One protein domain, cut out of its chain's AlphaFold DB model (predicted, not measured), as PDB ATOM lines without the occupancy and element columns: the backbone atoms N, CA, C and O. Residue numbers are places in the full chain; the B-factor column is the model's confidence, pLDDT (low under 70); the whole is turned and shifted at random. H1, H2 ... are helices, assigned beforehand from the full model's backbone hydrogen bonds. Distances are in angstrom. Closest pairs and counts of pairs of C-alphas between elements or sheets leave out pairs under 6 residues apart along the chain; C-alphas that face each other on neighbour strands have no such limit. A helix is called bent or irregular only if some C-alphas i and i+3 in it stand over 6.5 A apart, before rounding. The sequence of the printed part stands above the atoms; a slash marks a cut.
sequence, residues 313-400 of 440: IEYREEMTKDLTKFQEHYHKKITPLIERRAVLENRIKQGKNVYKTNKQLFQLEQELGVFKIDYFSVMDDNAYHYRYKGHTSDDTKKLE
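This is residues 313 to 400 of the 440 residues of an uncharacterized protein of Rhizophagus irregularis (UniProt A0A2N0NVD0). A long helical hairpin with unequal legs: bent helix H1 makes most of the length, H2 folds back beside its second arm H1b, and residues 371 to 393, without a named element, run back along H1a towards short H3. The printed part has 88 residues with three named helices, H1, H2, H3 in order, and no named strand: all helix. It is an extended rod, radius of gyration of the C-alphas 20.7 A, spanning 64 by 24 by 15 A.

H1, residues 313 to 349, assigned as one helix by its hydrogen bonds, is bent: C-alphas 333 and 336 are 6.6 A apart. Its arms H1a, residues 313 to 333, and H1b, residues 336 to 349, stand at 35.1 degrees, only just a steep tilt. H1b and H2, residues 354 to 370, touch as a helical hairpin, opposite ways at a shallow tilt of 28 degrees; their closest C-alphas, Ile 348 and Val 354, are 5.5 A apart. H3, residues 394 to 399, is apart from H1a, H1b and H2. In H1a, H1b, H2 and H3 every O i to N i+4 pair is within hydrogen-bond range.

From first to last C-alpha, H1a measures 30.3 A, H1b 20.0 A and H2 24.5 A. C-alpha 313 is at (-45.956, -49.113, 3.177), C-alpha 399 at (-57.636, -45.182, 4.569).

The printed part has no cut; the link H2 to H3 is long. Residues 388 to 392 and 398 to 400 have pLDDT under 70.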
ATOM      1  N   ILE A 313     -46.849 -50.240   3.457       88.62
ATOM      2  CA  ILE A 313     -45.956 -49.113   3.177       88.62
ATOM      3  C   ILE A 313     -44.693 -49.547   2.435       88.62
ATOM      4  O   ILE A 313     -44.421 -49.012   1.364       88.62
ATOM      5  N   GLU A 314     -44.011 -50.582   2.924       89.62
ATOM      6  CA  GLU A 314     -42.769 -51.096   2.332       89.62
ATOM      7  C   GLU A 314     -42.981 -51.489   0.859       89.62
ATOM      8  O   GLU A 314     -42.249 -51.049  -0.023       89.62
ATOM      9  N   TYR A 315     -44.067 -52.210   0.553       88.00
ATOM     10  CA  TYR A 315     -44.392 -52.597  -0.824       88.00
ATOM     11  C   TYR A 315     -44.621 -51.398  -1.749       88.00
ATOM     12  O   TYR A 315     -44.264 -51.438  -2.925       88.00
ATOM     13  N   ARG A 316     -45.247 -50.327  -1.245       84.00
ATOM     14  CA  ARG A 316     -45.495 -49.115  -2.040       84.00
ATOM     15  C   ARG A 316     -44.231 -48.323  -2.283       84.00
ATOM     16  O   ARG A 316     -44.069 -47.785  -3.378       84.00
ATOM     17  N   GLU A 317     -43.375 -48.231  -1.276       89.12
ATOM     18  CA  GLU A 317     -42.084 -47.570  -1.396       89.12
ATOM     19  C   GLU A 317     -41.232 -48.282  -2.446       89.12
ATOM     20  O   GLU A 317     -40.776 -47.627  -3.380       89.12
ATOM     21  N   GLU A 318     -41.128 -49.613  -2.392       89.88
ATOM     22  CA  GLU A 318     -40.396 -50.391  -3.403       89.88
ATOM     23  C   GLU A 318     -41.012 -50.289  -4.799       89.88
ATOM     24  O   GLU A 318     -40.310 -50.004  -5.767       89.88
ATOM     25  N   MET A 319     -42.339 -50.395  -4.922       86.94
ATOM     26  CA  MET A 319     -43.005 -50.170  -6.208       86.94
ATOM     27  C   MET A 319     -42.714 -48.778  -6.779       86.94
ATOM     28  O   MET A 319     -42.590 -48.619  -7.993       86.94
ATOM     29  N   THR A 320     -42.632 -47.761  -5.921       89.00
ATOM     30  CA  THR A 320     -42.299 -46.401  -6.353       89.00
ATOM     31  C   THR A 320     -40.844 -46.320  -6.791       89.00
ATOM     32  O   THR A 320     -40.575 -45.737  -7.838       89.00
ATOM     33  N   LYS A 321     -39.919 -46.940  -6.050       90.62
ATOM     34  CA  LYS A 321     -38.502 -47.022  -6.429       90.62
ATOM     35  C   LYS A 321     -38.333 -47.682  -7.794       90.62
ATOM     36  O   LYS A 321     -37.633 -47.133  -8.638       90.62
ATOM     37  N   ASP A 322     -39.014 -48.792  -8.051       90.50
ATOM     38  CA  ASP A 322     -38.924 -49.485  -9.339       90.50
ATOM     39  C   ASP A 322     -39.542 -48.683 -10.482       90.50
ATOM     40  O   ASP A 322     -39.003 -48.651 -11.586       90.50
ATOM     41  N   LEU A 323     -40.646 -47.971 -10.237       90.12
ATOM     42  CA  LEU A 323     -41.186 -47.034 -11.224       90.12
ATOM     43  C   LEU A 323     -40.191 -45.915 -11.547       90.12
ATOM     44  O   LEU A 323     -40.005 -45.610 -12.723       90.12
ATOM     45  N   THR A 324     -39.535 -45.339 -10.538       93.12
ATOM     46  CA  THR A 324     -38.513 -44.302 -10.731       93.12
ATOM     47  C   THR A 324     -37.328 -44.843 -11.528       93.12
ATOM     48  O   THR A 324     -36.981 -44.276 -12.559       93.12
ATOM     49  N   LYS A 325     -36.773 -45.996 -11.134       92.88
ATOM     50  CA  LYS A 325     -35.667 -46.646 -11.855       92.88
ATOM     51  C   LYS A 325     -36.031 -46.950 -13.309       92.88
ATOM     52  O   LYS A 325     -35.220 -46.751 -14.211       92.88
ATOM     53  N   PHE A 326     -37.254 -47.421 -13.561       93.38
ATOM     54  CA  PHE A 326     -37.713 -47.705 -14.918       93.38
ATOM     55  C   PHE A 326     -37.826 -46.420 -15.740       93.38
ATOM     56  O   PHE A 326     -37.399 -46.389 -16.891       93.38
ATOM     57  N   GLN A 327     -38.369 -45.351 -15.155       92.38
ATOM     58  CA  GLN A 327     -38.461 -44.047 -15.811       92.38
ATOM     59  C   GLN A 327     -37.081 -43.480 -16.144       92.38
ATOM     60  O   GLN A 327     -36.885 -43.005 -17.260       92.38
ATOM     61  N   GLU A 328     -36.120 -43.576 -15.228       93.12
ATOM     62  CA  GLU A 328     -34.730 -43.177 -15.465       93.12
ATOM     63  C   GLU A 328     -34.093 -44.000 -16.588       93.12
ATOM     64  O   GLU A 328     -33.476 -43.437 -17.493       93.12
ATOM     65  N   HIS A 329     -34.294 -45.322 -16.586       92.62
ATOM     66  CA  HIS A 329     -33.810 -46.198 -17.652       92.62
ATOM     67  C   HIS A 329     -34.421 -45.825 -19.007       92.62
ATOM     68  O   HIS A 329     -33.703 -45.674 -19.996       92.62
ATOM     69  N   TYR A 330     -35.741 -45.641 -19.048       92.88
ATOM     70  CA  TYR A 330     -36.459 -45.232 -20.248       92.88
ATOM     71  C   TYR A 330     -35.939 -43.886 -20.755       92.88
ATOM     72  O   TYR A 330     -35.625 -43.757 -21.938       92.88
ATOM     73  N   HIS A 331     -35.785 -42.906 -19.859       92.00
ATOM     74  CA  HIS A 331     -35.276 -41.580 -20.190       92.00
ATOM     75  C   HIS A 331     -33.854 -41.657 -20.758       92.00
ATOM     76  O   HIS A 331     -33.593 -41.162 -21.848       92.00
ATOM     77  N   LYS A 332     -32.956 -42.398 -20.101       94.81
ATOM     78  CA  LYS A 332     -31.582 -42.616 -20.573       94.81
ATOM     79  C   LYS A 332     -31.522 -43.224 -21.980       94.81
ATOM     80  O   LYS A 332     -30.592 -42.934 -22.728       94.81
ATOM     81  N   LYS A 333     -32.487 -44.072 -22.348       93.00
ATOM     82  CA  LYS A 333     -32.550 -44.719 -23.668       93.00
ATOM     83  C   LYS A 333     -33.195 -43.844 -24.747       93.00
ATOM     84  O   LYS A 333     -32.727 -43.869 -25.881       93.00
ATOM     85  N   ILE A 334     -34.230 -43.071 -24.411       91.88
ATOM     86  CA  ILE A 334     -34.941 -42.222 -25.380       91.88
ATOM     87  C   ILE A 334     -34.219 -40.892 -25.645       91.88
ATOM     88  O   ILE A 334     -34.244 -40.405 -26.773       91.88
ATOM     89  N   THR A 335     -33.540 -40.315 -24.646       94.44
ATOM     90  CA  THR A 335     -32.899 -38.994 -24.758       94.44
ATOM     91  C   THR A 335     -31.924 -38.899 -25.940       94.44
ATOM     92  O   THR A 335     -32.108 -38.000 -26.760       94.44
ATOM     93  N   PRO A 336     -31.001 -39.858 -26.169       94.31
ATOM     94  CA  PRO A 336     -30.101 -39.804 -27.323       94.31
ATOM     95  C   PRO A 336     -30.810 -39.880 -28.683       94.31
ATOM     96  O   PRO A 336     -30.255 -39.441 -29.689       94.31
ATOM     97  N   LEU A 337     -31.998 -40.490 -28.762       93.06
ATOM     98  CA  LEU A 337     -32.787 -40.549 -30.001       93.06
ATOM     99  C   LEU A 337     -33.464 -39.201 -30.272       93.06
ATOM    100  O   LEU A 337     -33.427 -38.704 -31.398       93.06
ATOM    101  N   ILE A 338     -34.023 -38.581 -29.229       92.38
ATOM    102  CA  ILE A 338     -34.654 -37.259 -29.308       92.38
ATOM    103  C   ILE A 338     -33.615 -36.181 -29.642       92.38
ATOM    104  O   ILE A 338     -33.849 -35.362 -30.530       92.38
ATOM    105  N   GLU A 339     -32.454 -36.202 -28.986       94.12
ATOM    106  CA  GLU A 339     -31.358 -35.265 -29.258       94.12
ATOM    107  C   GLU A 339     -30.856 -35.393 -30.698       94.12
ATOM    108  O   GLU A 339     -30.723 -34.391 -31.402       94.12
ATOM    109  N   ARG A 340     -30.653 -36.627 -31.186       93.62
ATOM    110  CA  ARG A 340     -30.277 -36.869 -32.588       93.62
ATOM    111  C   ARG A 340     -31.321 -36.325 -33.562       93.62
ATOM    112  O   ARG A 340     -30.941 -35.676 -34.536       93.62
ATOM    113  N   ARG A 341     -32.614 -36.532 -33.293       92.75
ATOM    114  CA  ARG A 341     -33.705 -35.975 -34.111       92.75
ATOM    115  C   ARG A 341     -33.636 -34.448 -34.167       92.75
ATOM    116  O   ARG A 341     -33.636 -33.889 -35.260       92.75
ATOM    117  N   ALA A 342     -33.479 -33.785 -33.021       92.75
ATOM    118  CA  ALA A 342     -33.363 -32.327 -32.951       92.75
ATOM    119  C   ALA A 342     -32.150 -31.792 -33.737       92.75
ATOM    120  O   ALA A 342     -32.253 -30.793 -34.451       92.75
ATOM    121  N   VAL A 343     -31.000 -32.474 -33.664       93.88
ATOM    122  CA  VAL A 343     -29.799 -32.111 -34.436       93.88
ATOM    123  C   VAL A 343     -30.044 -32.218 -35.943       93.88
ATOM    124  O   VAL A 343     -29.638 -31.325 -36.689       93.88
ATOM    125  N   LEU A 344     -30.707 -33.281 -36.409       92.12
ATOM    126  CA  LEU A 344     -31.009 -33.462 -37.834       92.12
ATOM    127  C   LEU A 344     -32.031 -32.439 -38.342       92.12
ATOM    128  O   LEU A 344     -31.807 -31.841 -39.393       92.12
ATOM    129  N   GLU A 345     -33.092 -32.165 -37.581       91.31
ATOM    130  CA  GLU A 345     -34.067 -31.117 -37.913       91.31
ATOM    131  C   GLU A 345     -33.393 -29.739 -38.037       91.31
ATOM    132  O   GLU A 345     -33.653 -28.995 -38.983       91.31
ATOM    133  N   ASN A 346     -32.465 -29.412 -37.134       92.38
ATOM    134  CA  ASN A 346     -31.706 -28.163 -37.200       92.38
ATOM    135  C   ASN A 346     -30.776 -28.096 -38.423       92.38
ATOM    136  O   ASN A 346     -30.647 -27.036 -39.033       92.38
ATOM    137  N   ARG A 347     -30.155 -29.212 -38.828       91.81
ATOM    138  CA  ARG A 347     -29.348 -29.271 -40.063       91.81
ATOM    139  C   ARG A 347     -30.191 -29.039 -41.315       91.81
ATOM    140  O   ARG A 347     -29.737 -28.321 -42.204       91.81
ATOM    141  N   ILE A 348     -31.407 -29.591 -41.358       90.19
ATOM    142  CA  ILE A 348     -32.363 -29.369 -42.456       90.19
ATOM    143  C   ILE A 348     -32.752 -27.890 -42.523       90.19
ATOM    144  O   ILE A 348     -32.673 -27.297 -43.595       90.19
ATOM    145  N   LYS A 349     -33.080 -27.265 -41.383       91.06
ATOM    146  CA  LYS A 349     -33.380 -25.821 -41.313       91.06
ATOM    147  C   LYS A 349     -32.219 -24.944 -41.793       91.06
ATOM    148  O   LYS A 349     -32.453 -23.900 -42.382       91.06
ATOM    149  N   GLN A 350     -30.977 -25.373 -41.564       90.88
ATOM    150  CA  GLN A 350     -29.768 -24.686 -42.038       90.88
ATOM    151  C   GLN A 350     -29.408 -24.997 -43.505       90.88
ATOM    152  O   GLN A 350     -28.367 -24.542 -43.972       90.88
ATOM    153  N   GLY A 351     -30.195 -25.806 -44.226       86.56
ATOM    154  CA  GLY A 351     -29.934 -26.166 -45.626       86.56
ATOM    155  C   GLY A 351     -28.722 -27.087 -45.843       86.56
ATOM    156  O   GLY A 351     -28.273 -27.269 -46.973       86.56
ATOM    157  N   LYS A 352     -28.168 -27.694 -44.784       82.00
ATOM    158  CA  LYS A 352     -26.949 -28.514 -44.866       82.00
ATOM    159  C   LYS A 352     -27.274 -29.952 -45.263       82.00
ATOM    160  O   LYS A 352     -27.926 -30.666 -44.507       82.00
ATOM    161  N   ASN A 353     -26.744 -30.403 -46.406       80.62
ATOM    162  CA  ASN A 353     -26.808 -31.798 -46.876       80.62
ATOM    163  C   ASN A 353     -28.223 -32.407 -46.733       80.62
ATOM    164  O   ASN A 353     -28.429 -33.434 -46.078       80.62
ATOM    165  N   VAL A 354     -29.214 -31.703 -47.293       84.69
ATOM    166  CA  VAL A 354     -30.653 -31.909 -47.050       84.69
ATOM    167  C   VAL A 354     -31.093 -33.342 -47.361       84.69
ATOM    168  O   VAL A 354     -31.742 -33.978 -46.536       84.69
ATOM    169  N   TYR A 355     -30.678 -33.892 -48.506       89.56
ATOM    170  CA  TYR A 355     -31.048 -35.249 -48.918       89.56
ATOM    171  C   TYR A 355     -30.544 -36.326 -47.938       89.56
ATOM    172  O   TYR A 355     -31.324 -37.153 -47.462       89.56
ATOM    173  N   LYS A 356     -29.253 -36.290 -47.572       91.31
ATOM    174  CA  LYS A 356     -28.661 -37.259 -46.632       91.31
ATOM    175  C   LYS A 356     -29.283 -37.137 -45.239       91.31
ATOM    176  O   LYS A 356     -29.543 -38.153 -44.599       91.31
ATOM    177  N   THR A 357     -29.546 -35.910 -44.794       90.81
ATOM    178  CA  THR A 357     -30.139 -35.628 -43.479       90.81
ATOM    179  C   THR A 357     -31.593 -36.106 -43.405       90.81
ATOM    180  O   THR A 357     -31.960 -36.748 -42.426       90.81
ATOM    181  N   ASN A 358     -32.392 -35.904 -44.461       91.00
ATOM    182  CA  ASN A 358     -33.759 -36.432 -44.553       91.00
ATOM    183  C   ASN A 358     -33.794 -37.965 -44.506       91.00
ATOM    184  O   ASN A 358     -34.621 -38.540 -43.802       91.00
ATOM    185  N   LYS A 359     -32.858 -38.638 -45.189       93.62
ATOM    186  CA  LYS A 359     -32.737 -40.104 -45.128       93.62
ATOM    187  C   LYS A 359     -32.442 -40.598 -43.705       93.62
ATOM    188  O   LYS A 359     -33.044 -41.570 -43.258       93.62
ATOM    189  N   GLN A 360     -31.544 -39.921 -42.987       93.00
ATOM    190  CA  GLN A 360     -31.220 -40.240 -41.589       93.00
ATOM    191  C   GLN A 360     -32.394 -39.976 -40.640       93.00
ATOM    192  O   GLN A 360     -32.624 -40.758 -39.721       93.00
ATOM    193  N   LEU A 361     -33.144 -38.894 -40.866       92.50
ATOM    194  CA  LEU A 361     -34.316 -38.548 -40.064       92.50
ATOM    195  C   LEU A 361     -35.415 -39.602 -40.232       92.50
ATOM    196  O   LEU A 361     -35.930 -40.093 -39.235       92.50
ATOM    197  N   PHE A 362     -35.689 -40.026 -41.468       92.44
ATOM    198  CA  PHE A 362     -36.648 -41.095 -41.751       92.44
ATOM    199  C   PHE A 362     -36.277 -42.417 -41.057       92.44
ATOM    200  O   PHE A 362     -37.134 -43.080 -40.478       92.44
ATOM    201  N   GLN A 363     -34.990 -42.782 -41.049       92.94
ATOM    202  CA  GLN A 363     -34.513 -43.966 -40.329       92.94
ATOM    203  C   GLN A 363     -34.697 -43.833 -38.806       92.94
ATOM    204  O   GLN A 363     -35.174 -44.765 -38.161       92.94
ATOM    205  N   LEU A 364     -34.395 -42.665 -38.232       93.25
ATOM    206  CA  LEU A 364     -34.636 -42.388 -36.811       93.25
ATOM    207  C   LEU A 364     -36.123 -42.415 -36.443       93.25
ATOM    208  O   LEU A 364     -36.466 -42.844 -35.345       93.25
ATOM    209  N   GLU A 365     -37.012 -41.980 -37.335       91.44
ATOM    210  CA  GLU A 365     -38.459 -42.074 -37.123       91.44
ATOM    211  C   GLU A 365     -38.944 -43.526 -37.115       91.44
ATOM    212  O   GLU A 365     -39.792 -43.874 -36.293       91.44
ATOM    213  N   GLN A 366     -38.356 -44.398 -37.940       92.25
ATOM    214  CA  GLN A 366     -38.603 -45.841 -37.857       92.25
ATOM    215  C   GLN A 366     -38.088 -46.430 -36.536       92.25
ATOM    216  O   GLN A 366     -38.822 -47.160 -35.870       92.25
ATOM    217  N   GLU A 367     -36.866 -46.082 -36.118       91.00
ATOM    218  CA  GLU A 367     -36.298 -46.522 -34.834       91.00
ATOM    219  C   GLU A 367     -37.165 -46.073 -33.646       91.00
ATOM    220  O   GLU A 367     -37.444 -46.866 -32.748       91.00
ATOM    221  N   LEU A 368     -37.648 -44.826 -33.658       90.69
ATOM    222  CA  LEU A 368     -38.576 -44.297 -32.655       90.69
ATOM    223  C   LEU A 368     -39.946 -44.986 -32.705       90.69
ATOM    224  O   LEU A 368     -40.535 -45.229 -31.654       90.69
ATOM    225  N   GLY A 369     -40.442 -45.330 -33.895       86.56
ATOM    226  CA  GLY A 369     -41.699 -46.060 -34.073       86.56
ATOM    227  C   GLY A 369     -41.663 -47.478 -33.498       86.56
ATOM    228  O   GLY A 369     -42.686 -47.981 -33.032       86.56
ATOM    229  N   VAL A 370     -40.485 -48.106 -33.484       90.00
ATOM    230  CA  VAL A 370     -40.259 -49.445 -32.910       90.00
ATOM    231  C   VAL A 370     -39.797 -49.375 -31.446       90.00
ATOM    232  O   VAL A 370     -39.811 -50.385 -30.741       90.00
ATOM    233  N   PHE A 371     -39.427 -48.193 -30.943       90.19
ATOM    234  CA  PHE A 371     -38.920 -48.020 -29.586       90.19
ATOM    235  C   PHE A 371     -39.981 -48.370 -28.536       90.19
ATOM    236  O   PHE A 371     -40.894 -47.600 -28.228       90.19
ATOM    237  N   LYS A 372     -39.833 -49.553 -27.940       89.19
ATOM    238  CA  LYS A 372     -40.673 -50.044 -26.855       89.19
ATOM    239  C   LYS A 372     -39.812 -50.829 -25.876       89.19
ATOM    240  O   LYS A 372     -39.246 -51.857 -26.230       89.19
ATOM    241  N   ILE A 373     -39.742 -50.348 -24.641       91.12
ATOM    242  CA  ILE A 373     -39.073 -51.043 -23.539       91.12
ATOM    243  C   ILE A 373     -40.160 -51.656 -22.666       91.12
ATOM    244  O   ILE A 373     -41.069 -50.948 -22.225       91.12
ATOM    245  N   ASP A 374     -40.086 -52.967 -22.450       90.88
ATOM    246  CA  ASP A 374     -40.997 -53.636 -21.533       90.88
ATOM    247  C   ASP A 374     -40.603 -53.347 -20.078       90.88
ATOM    248  O   ASP A 374     -39.430 -53.217 -19.733       90.88
ATOM    249  N   TYR A 375     -41.589 -53.223 -19.198       89.12
ATOM    250  CA  TYR A 375     -41.337 -52.890 -17.797       89.12
ATOM    251  C   TYR A 375     -40.542 -53.998 -17.092       89.12
ATOM    252  O   TYR A 375     -39.544 -53.732 -16.421       89.12
ATOM    253  N   PHE A 376     -40.952 -55.248 -17.304       89.69
ATOM    254  CA  PHE A 376     -40.332 -56.421 -16.686       89.69
ATOM    255  C   PHE A 376     -39.087 -56.920 -17.430       89.69
ATOM    256  O   PHE A 376     -38.430 -57.839 -16.964       89.69
ATOM    257  N   SER A 377     -38.695 -56.287 -18.543       89.38
ATOM    258  CA  SER A 377     -37.352 -56.510 -19.098       89.38
ATOM    259  C   SER A 377     -36.266 -55.753 -18.325       89.38
ATOM    260  O   SER A 377     -35.085 -55.958 -18.580       89.38
ATOM    261  N   VAL A 378     -36.656 -54.837 -17.427       89.06
ATOM    262  CA  VAL A 378     -35.739 -54.026 -16.605       89.06
ATOM    263  C   VAL A 378     -35.926 -54.305 -15.112       89.06
ATOM    264  O   VAL A 378     -34.953 -54.253 -14.364       89.06
ATOM    265  N   MET A 379     -37.157 -54.583 -14.675       90.50
ATOM    266  CA  MET A 379     -37.481 -54.892 -13.278       90.50
ATOM    267  C   MET A 379     -37.667 -56.390 -13.062       90.50
ATOM    268  O   MET A 379     -38.274 -57.056 -13.897       90.50
ATOM    269  N   ASP A 380     -37.211 -56.885 -11.910       88.38
ATOM    270  CA  ASP A 380     -37.440 -58.265 -11.477       88.38
ATOM    271  C   ASP A 380     -38.916 -58.473 -11.117       88.38
ATOM    272  O   ASP A 380     -39.442 -57.879 -10.172       88.38
ATOM    273  N   ASP A 381     -39.595 -59.324 -11.878       86.25
ATOM    274  CA  ASP A 381     -40.999 -59.659 -11.668       86.25
ATOM    275  C   ASP A 381     -41.229 -60.560 -10.442       86.25
ATOM    276  O   ASP A 381     -42.344 -60.590  -9.907       86.25
ATOM    277  N   ASN A 382     -40.180 -61.223  -9.941       87.25
ATOM    278  CA  ASN A 382     -40.216 -62.084  -8.757       87.25
ATOM    279  C   ASN A 382     -39.950 -61.332  -7.451       87.25
ATOM    280  O   ASN A 382     -40.042 -61.923  -6.367       87.25
ATOM    281  N   ALA A 383     -39.655 -60.034  -7.525       88.44
ATOM    282  CA  ALA A 383     -39.375 -59.240  -6.346       88.44
ATOM    283  C   ALA A 383     -40.561 -59.243  -5.362       88.44
ATOM    284  O   ALA A 383     -41.744 -59.233  -5.728       88.44
ATOM    285  N   TYR A 384     -40.240 -59.265  -4.067       86.38
ATOM    286  CA  TYR A 384     -41.202 -59.550  -3.000       86.38
ATOM    287  C   TYR A 384     -42.397 -58.577  -2.966       86.38
ATOM    288  O   TYR A 384     -43.510 -58.972  -2.604       86.38
ATOM    289  N   HIS A 385     -42.204 -57.323  -3.384       86.19
ATOM    290  CA  HIS A 385     -43.249 -56.298  -3.434       86.19
ATOM    291  C   HIS A 385     -44.283 -56.505  -4.541       86.19
ATOM    292  O   HIS A 385     -45.375 -55.937  -4.463       86.19
ATOM    293  N   TYR A 386     -44.021 -57.377  -5.517       85.06
ATOM    294  CA  TYR A 386     -45.017 -57.778  -6.513       85.06
ATOM    295  C   TYR A 386     -45.889 -58.958  -6.073       85.06
ATOM    296  O   TYR A 386     -46.991 -59.125  -6.606       85.06
ATOM    297  N   ARG A 387     -45.489 -59.716  -5.041       78.38
ATOM    298  CA  ARG A 387     -46.218 -60.902  -4.547       78.38
ATOM    299  C   ARG A 387     -47.674 -60.612  -4.163       78.38
ATOM    300  O   ARG A 387     -48.544 -61.466  -4.321       78.38
ATOM    301  N   TYR A 388     -47.950 -59.399  -3.688       68.25
ATOM    302  CA  TYR A 388     -49.289 -58.953  -3.285       68.25
ATOM    303  C   TYR A 388     -49.876 -57.883  -4.209       68.25
ATOM    304  O   TYR A 388     -50.843 -57.208  -3.846       68.25
ATOM    305  N   LYS A 389     -49.340 -57.719  -5.426       69.50
ATOM    306  CA  LYS A 389     -49.818 -56.705  -6.368       69.50
ATOM    307  C   LYS A 389     -51.313 -56.901  -6.659       69.50
ATOM    308  O   LYS A 389     -51.757 -57.944  -7.129       69.50
ATOM    309  N   GLY A 390     -52.112 -55.878  -6.355       66.69
ATOM    310  CA  GLY A 390     -53.576 -55.908  -6.494       66.69
ATOM    311  C   GLY A 390     -54.338 -56.441  -5.271       66.69
ATOM    312  O   GLY A 390     -55.564 -56.306  -5.215       66.69
ATOM    313  N   HIS A 391     -53.642 -56.967  -4.262       65.19
ATOM    314  CA  HIS A 391     -54.206 -57.314  -2.965       65.19
ATOM    315  C   HIS A 391     -54.029 -56.135  -2.002       65.19
ATOM    316  O   HIS A 391     -52.931 -55.819  -1.570       65.19
ATOM    317  N   THR A 392     -55.125 -55.451  -1.667       67.44
ATOM    318  CA  THR A 392     -55.119 -54.422  -0.614       67.44
ATOM    319  C   THR A 392     -55.764 -54.995   0.640       67.44
ATOM    320  O   THR A 392     -56.873 -55.545   0.550       67.44
ATOM    321  N   SER A 393     -55.115 -54.864   1.793       70.81
ATOM    322  CA  SER A 393     -55.702 -55.220   3.082       70.81
ATOM    323  C   SER A 393     -56.816 -54.233   3.467       70.81
ATOM    324  O   SER A 393     -56.961 -53.151   2.887       70.81
ATOM    325  N   ASP A 394     -57.727 -54.662   4.341       71.75
ATOM    326  CA  ASP A 394     -58.964 -53.919   4.614       71.75
ATOM    327  C   ASP A 394     -58.729 -52.621   5.400       71.75
ATOM    328  O   ASP A 394     -59.452 -51.646   5.193       71.75
ATOM    329  N   ASP A 395     -57.700 -52.588   6.243       74.88
ATOM    330  CA  ASP A 395     -57.123 -51.395   6.871       74.88
ATOM    331  C   ASP A 395     -56.704 -50.352   5.820       74.88
ATOM    332  O   ASP A 395     -57.192 -49.221   5.844       74.88
ATOM    333  N   THR A 396     -55.925 -50.741   4.809       71.88
ATOM    334  CA  THR A 396     -55.516 -49.836   3.728       71.88
ATOM    335  C   THR A 396     -56.716 -49.367   2.901       71.88
ATOM    336  O   THR A 396     -56.802 -48.201   2.527       71.88
ATOM    337  N   LYS A 397     -57.702 -50.242   2.640       72.00
ATOM    338  CA  LYS A 397     -58.934 -49.868   1.912       72.00
ATOM    339  C   LYS A 397     -59.778 -48.826   2.646       72.00
ATOM    340  O   LYS A 397     -60.544 -48.118   1.989       72.00
ATOM    341  N   LYS A 398     -59.729 -48.787   3.981       69.62
ATOM    342  CA  LYS A 398     -60.451 -47.793   4.790       69.62
ATOM    343  C   LYS A 398     -59.795 -46.415   4.676       69.62
ATOM    344  O   LYS A 398     -60.530 -45.425   4.575       69.62
ATOM    345  N   LEU A 399     -58.463 -46.388   4.649       68.44
ATOM    346  CA  LEU A 399     -57.636 -45.182   4.569       68.44
ATOM    347  C   LEU A 399     -57.603 -44.587   3.157       68.44
ATOM    348  O   LEU A 399     -57.767 -43.381   2.998       68.44
ATOM    349  N   GLU A 400     -57.484 -45.421   2.124       65.69
ATOM    350  CA  GLU A 400     -57.428 -44.949   0.742       65.69
ATOM    351  C   GLU A 400     -58.721 -44.249   0.307       65.69
ATOM    352  O   GLU A 400     -59.818 -44.828   0.289       65.69
TER     353      GLU A 400